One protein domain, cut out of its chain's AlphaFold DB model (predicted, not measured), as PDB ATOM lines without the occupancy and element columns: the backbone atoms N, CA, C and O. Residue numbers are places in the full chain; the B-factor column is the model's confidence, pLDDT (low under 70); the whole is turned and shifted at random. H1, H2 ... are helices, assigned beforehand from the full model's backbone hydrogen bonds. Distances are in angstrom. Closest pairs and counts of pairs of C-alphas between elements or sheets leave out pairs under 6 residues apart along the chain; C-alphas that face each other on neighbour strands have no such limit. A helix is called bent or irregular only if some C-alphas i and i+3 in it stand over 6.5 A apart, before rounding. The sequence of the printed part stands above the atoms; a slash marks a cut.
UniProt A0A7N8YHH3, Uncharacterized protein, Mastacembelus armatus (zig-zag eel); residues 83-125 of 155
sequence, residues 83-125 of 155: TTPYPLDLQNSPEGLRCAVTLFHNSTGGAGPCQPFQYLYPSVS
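What this domain is: This is residues 83 to 125 of the 155 residues of an uncharacterized protein of Mastacembelus armatus (zig-zag eel) (UniProt A0A7N8YHH3). There is little regular structure here: one helix, H1, with a short helix, H2, packed against it, a short link of 9 residues between them, and residues outside the named helices before H1 and after H2. Of the 43 residues printed, 17 are in the named helices, H1 then H2; the class is all helix, with no named strand. The whole is compact, radius of gyration of the C-alphas 10.2 A, and spans 27 by 21 by 16 A.

Where its parts are: Begin at Thr 83, C-alpha (233.245, 155.061, 174.351). Find C-alpha 94 at (218.248, 158.827, 160.740); from there H1, residues 94 to 105, runs 16.8 A. H2, residues 115 to 119, runs 7.9 A to C-alpha 119 at (218.003, 141.278, 164.905); it is neither bent nor irregular, but only just: C-alphas 116 and 119 are 6.1 A apart.

How they stand to each other: Look at Cys 99 and Phe 117: H1 and H2 touch there, their closest C-alphas 6.8 A apart. In H1 every O i to N i+4 pair is within hydrogen-bond range; in H2 0 of 1 is, but 2 of 2 O i to N i+3 pairs are.

The domain as a whole: The farthest C-alphas, of Thr 83 and Gly 112, are 31.2 A apart. The printed part has no cut, and the link from H1 to H2 is short, 9 residues. The model's pLDDT is under 70 at residues 83 to 85, 107 to 111 and 122 to 125.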
ATOM      1  N   THR A  83     233.496 153.664 174.754       58.91
ATOM      2  CA  THR A  83     233.245 155.061 174.351       58.91
ATOM      3  C   THR A  83     233.037 155.208 172.846       58.91
ATOM      4  O   THR A  83     232.895 156.321 172.343       58.91
ATOM      5  N   THR A  84     233.031 154.092 172.112       68.88
ATOM      6  CA  THR A  84     232.710 154.066 170.696       68.88
ATOM      7  C   THR A  84     231.328 154.685 170.494       68.88
ATOM      8  O   THR A  84     230.364 154.227 171.116       68.88
ATOM      9  N   PRO A  85     231.222 155.731 169.656       68.94
ATOM     10  CA  PRO A  85     229.947 156.366 169.383       68.94
ATOM     11  C   PRO A  85     228.958 155.331 168.855       68.94
ATOM     12  O   PRO A  85     229.326 154.388 168.150       68.94
ATOM     13  N   TYR A  86     227.694 155.504 169.231       77.06
ATOM     14  CA  TYR A  86     226.633 154.627 168.767       77.06
ATOM     15  C   TYR A  86     226.606 154.646 167.227       77.06
ATOM     16  O   TYR A  86     226.629 155.726 166.637       77.06
ATOM     17  N   PRO A  87     226.592 153.480 166.559       75.06
ATOM     18  CA  PRO A  87     226.798 153.400 165.112       75.06
ATOM     19  C   PRO A  87     225.676 154.043 164.282       75.06
ATOM     20  O   PRO A  87     225.850 154.250 163.083       75.06
ATOM     21  N   LEU A  88     224.526 154.347 164.895       83.06
ATOM     22  CA  LEU A  88     223.400 155.006 164.239       83.06
ATOM     23  C   LEU A  88     223.286 156.439 164.755       83.06
ATOM     24  O   LEU A  88     223.049 156.663 165.935       83.06
ATOM     25  N   ASP A  89     223.411 157.404 163.856       82.69
ATOM     26  CA  ASP A  89     223.268 158.825 164.167       82.69
ATOM     27  C   ASP A  89     222.284 159.489 163.195       82.69
ATOM     28  O   ASP A  89     222.022 158.973 162.105       82.69
ATOM     29  N   LEU A  90     221.750 160.646 163.582       84.44
ATOM     30  CA  LEU A  90     220.832 161.455 162.786       84.44
ATOM     31  C   LEU A  90     221.428 161.876 161.437       84.44
ATOM     32  O   LEU A  90     220.671 162.041 160.486       84.44
ATOM     33  N   GLN A  91     222.753 162.034 161.340       83.75
ATOM     34  CA  GLN A  91     223.412 162.430 160.091       83.75
ATOM     35  C   GLN A  91     223.587 161.261 159.119       83.75
ATOM     36  O   GLN A  91     223.318 161.397 157.929       83.75
ATOM     37  N   ASN A  92     224.034 160.105 159.617       83.44
ATOM     38  CA  ASN A  92     224.426 158.984 158.758       83.44
ATOM     39  C   ASN A  92     223.302 157.958 158.549       83.44
ATOM     40  O   ASN A  92     223.266 157.270 157.533       83.44
ATOM     41  N   SER A  93     222.391 157.820 159.514       84.12
ATOM     42  CA  SER A  93     221.305 156.839 159.463       84.12
ATOM     43  C   SER A  93     220.114 157.262 160.343       84.12
ATOM     44  O   SER A  93     219.802 156.583 161.333       84.12
ATOM     45  N   PRO A  94     219.397 158.341 159.976       86.06
ATOM     46  CA  PRO A  94     218.248 158.827 160.740       86.06
ATOM     47  C   PRO A  94     217.141 157.772 160.859       86.06
ATOM     48  O   PRO A  94     216.583 157.590 161.937       86.06
ATOM     49  N   GLU A  95     216.863 157.015 159.795       85.00
ATOM     50  CA  GLU A  95     215.851 155.949 159.821       85.00
ATOM     51  C   GLU A  95     216.270 154.762 160.701       85.00
ATOM     52  O   GLU A  95     215.467 154.266 161.489       85.00
ATOM     53  N   GLY A  96     217.545 154.359 160.665       84.38
ATOM     54  CA  GLY A  96     218.059 153.317 161.562       84.38
ATOM     55  C   GLY A  96     217.973 153.721 163.035       84.38
ATOM     56  O   GLY A  96     217.533 152.927 163.868       84.38
ATOM     57  N   LEU A  97     218.313 154.974 163.358       86.19
ATOM     58  CA  LEU A  97     218.178 155.504 164.715       86.19
ATOM     59  C   LEU A  97     216.706 155.541 165.155       86.19
ATOM     60  O   LEU A  97     216.383 155.110 166.262       86.19
ATOM     61  N   ARG A  98     215.793 155.982 164.281       85.69
ATOM     62  CA  ARG A  98     214.344 155.962 164.545       85.69
ATOM     63  C   ARG A  98     213.824 154.548 164.781       85.69
ATOM     64  O   ARG A  98     213.028 154.345 165.699       85.69
ATOM     65  N   CYS A  99     214.284 153.570 164.005       84.00
ATOM     66  CA  CYS A  99     213.931 152.166 164.191       84.00
ATOM     67  C   CYS A  99     214.441 151.623 165.528       84.00
ATOM     68  O   CYS A  99     213.669 151.003 166.257       84.00
ATOM     69  N   ALA A 100     215.696 151.903 165.894       83.31
ATOM     70  CA  ALA A 100     216.253 151.496 167.180       83.31
ATOM     71  C   ALA A 100     215.423 152.050 168.351       83.31
ATOM     72  O   ALA A 100     214.961 151.284 169.194       83.31
ATOM     73  N   VAL A 101     215.138 153.359 168.358       82.69
ATOM     74  CA  VAL A 101     214.304 154.011 169.389       82.69
ATOM     75  C   VAL A 101     212.894 153.414 169.439       82.69
ATOM     76  O   VAL A 101     212.348 153.173 170.518       82.69
ATOM     77  N   THR A 102     212.304 153.126 168.280       81.06
ATOM     78  CA  THR A 102     210.966 152.529 168.189       81.06
ATOM     79  C   THR A 102     210.933 151.125 168.792       81.06
ATOM     80  O   THR A 102     210.016 150.816 169.553       81.06
ATOM     81  N   LEU A 103     211.945 150.299 168.515       78.12
ATOM     82  CA  LEU A 103     212.075 148.942 169.057       78.12
ATOM     83  C   LEU A 103     212.304 148.931 170.574       78.12
ATOM     84  O   LEU A 103     211.786 148.048 171.258       78.12
ATOM     85  N   PHE A 104     212.997 149.940 171.116       75.38
ATOM     86  CA  PHE A 104     213.123 150.129 172.566       75.38
ATOM     87  C   PHE A 104     211.776 150.409 173.244       75.38
ATOM     88  O   PHE A 104     211.526 149.926 174.347       75.38
ATOM     89  N   HIS A 105     210.896 151.182 172.605       73.12
ATOM     90  CA  HIS A 105     209.610 151.573 173.190       73.12
ATOM     91  C   HIS A 105     208.483 150.554 172.931       73.12
ATOM     92  O   HIS A 105     207.570 150.361 173.751       73.12
ATOM     93  N   ASN A 106     208.516 149.898 171.774       72.81
ATOM     94  CA  ASN A 106     207.515 148.941 171.339       72.81
ATOM     95  C   ASN A 106     208.186 147.746 170.655       72.81
ATOM     96  O   ASN A 106     208.599 147.820 169.501       72.81
ATOM     97  N   SER A 107     208.220 146.616 171.364       62.19
ATOM     98  CA  SER A 107     208.761 145.343 170.881       62.19
ATOM     99  C   SER A 107     208.093 144.835 169.599       62.19
ATOM    100  O   SER A 107     208.717 144.122 168.817       62.19
ATOM    101  N   THR A 108     206.840 145.226 169.360       60.25
ATOM    102  CA  THR A 108     206.054 144.872 168.169       60.25
ATOM    103  C   THR A 108     206.294 145.844 167.001       60.25
ATOM    104  O   THR A 108     205.780 145.644 165.906       60.25
ATOM    105  N   GLY A 109     207.091 146.900 167.199       58.03
ATOM    106  CA  GLY A 109     207.300 147.997 166.248       58.03
ATOM    107  C   GLY A 109     208.148 147.674 165.012       58.03
ATOM    108  O   GLY A 109     208.410 148.573 164.223       58.03
ATOM    109  N   GLY A 110     208.582 146.427 164.816       59.81
ATOM    110  CA  GLY A 110     209.380 146.043 163.643       59.81
ATOM    111  C   GLY A 110     208.570 145.623 162.419       59.81
ATOM    112  O   GLY A 110     209.113 144.971 161.535       59.81
ATOM    113  N   ALA A 111     207.288 145.982 162.339       66.06
ATOM    114  CA  ALA A 111     206.559 145.871 161.082       66.06
ATOM    115  C   ALA A 111     207.045 146.959 160.103       66.06
ATOM    116  O   ALA A 111     207.081 148.140 160.444       66.06
ATOM    117  N   GLY A 112     207.419 146.566 158.881       73.94
ATOM    118  CA  GLY A 112     207.892 147.482 157.837       73.94
ATOM    119  C   GLY A 112     209.422 147.666 157.820       73.94
ATOM    120  O   GLY A 112     210.150 146.703 158.058       73.94
ATOM    121  N   PRO A 113     209.954 148.868 157.526       75.31
ATOM    122  CA  PRO A 113     211.386 149.083 157.254       75.31
ATOM    123  C   PRO A 113     212.311 148.807 158.455       75.31
ATOM    124  O   PRO A 113     213.518 148.662 158.282       75.31
ATOM    125  N   CYS A 114     211.758 148.688 159.666       79.38
ATOM    126  CA  CYS A 114     212.505 148.393 160.888       79.38
ATOM    127  C   CYS A 114     212.682 146.891 161.171       79.38
ATOM    128  O   CYS A 114     213.338 146.535 162.151       79.38
ATOM    129  N   GLN A 115     212.128 146.000 160.340       78.19
ATOM    130  CA  GLN A 115     212.211 144.551 160.553       78.19
ATOM    131  C   GLN A 115     213.659 144.019 160.621       78.19
ATOM    132  O   GLN A 115     213.955 143.249 161.534       78.19
ATOM    133  N   PRO A 116     214.606 144.463 159.766       79.31
ATOM    134  CA  PRO A 116     216.003 144.027 159.863       79.31
ATOM    135  C   PRO A 116     216.690 144.481 161.161       79.31
ATOM    136  O   PRO A 116     217.586 143.805 161.664       79.31
ATOM    137  N   PHE A 117     216.252 145.602 161.739       78.50
ATOM    138  CA  PHE A 117     216.821 146.151 162.971       78.50
ATOM    139  C   PHE A 117     216.420 145.361 164.222       78.50
ATOM    140  O   PHE A 117     217.114 145.457 165.232       78.50
ATOM    141  N   GLN A 118     215.375 144.527 164.157       76.12
ATOM    142  CA  GLN A 118     214.985 143.642 165.263       76.12
ATOM    143  C   GLN A 118     216.080 142.633 165.633       76.12
ATOM    144  O   GLN A 118     216.187 142.251 166.796       76.12
ATOM    145  N   TYR A 119     216.903 142.216 164.665       75.94
ATOM    146  CA  TYR A 119     218.003 141.278 164.905       75.94
ATOM    147  C   TYR A 119     219.181 141.922 165.649       75.94
ATOM    148  O   TYR A 119     219.914 141.229 166.350       75.94
ATOM    149  N   LEU A 120     219.363 143.240 165.506       78.25
ATOM    150  CA  LEU A 120     220.435 144.005 166.157       78.25
ATOM    151  C   LEU A 120     219.996 144.583 167.507       78.25
ATOM    152  O   LEU A 120     220.797 144.670 168.436       78.25
ATOM    153  N   TYR A 121     218.723 144.966 167.614       75.50
ATOM    154  CA  TYR A 121     218.128 145.571 168.801       75.50
ATOM    155  C   TYR A 121     216.920 144.731 169.228       75.50
ATOM    156  O   TYR A 121     215.785 145.058 168.863       75.50
ATOM    157  N   PRO A 122     217.149 143.619 169.953       65.31
ATOM    158  CA  PRO A 122     216.069 142.747 170.377       65.31
ATOM    159  C   PRO A 122     215.093 143.502 171.277       65.31
ATOM    160  O   PRO A 122     215.450 144.433 172.003       65.31
ATOM    161  N   SER A 123     213.841 143.070 171.230       63.12
ATOM    162  CA  SER A 123     212.767 143.647 172.018       63.12
ATOM    163  C   SER A 123     213.059 143.583 173.515       63.12
ATOM    164  O   SER A 123     213.320 142.524 174.085       63.12
ATOM    165  N   VAL A 124     212.940 144.730 174.178       62.19
ATOM    166  CA  VAL A 124     212.938 144.791 175.639       62.19
ATOM    167  C   VAL A 124     211.555 144.364 176.129       62.19
ATOM    168  O   VAL A 124     210.541 144.963 175.763       62.19
ATOM    169  N   SER A 125     211.488 143.298 176.929       57.38
ATOM    170  CA  SER A 125     210.229 142.857 177.536       57.38
ATOM    171  C   SER A 125     209.686 143.941 178.472       57.38
ATOM    172  O   SER A 125     210.405 144.433 179.345       57.38
TER     173      SER A 125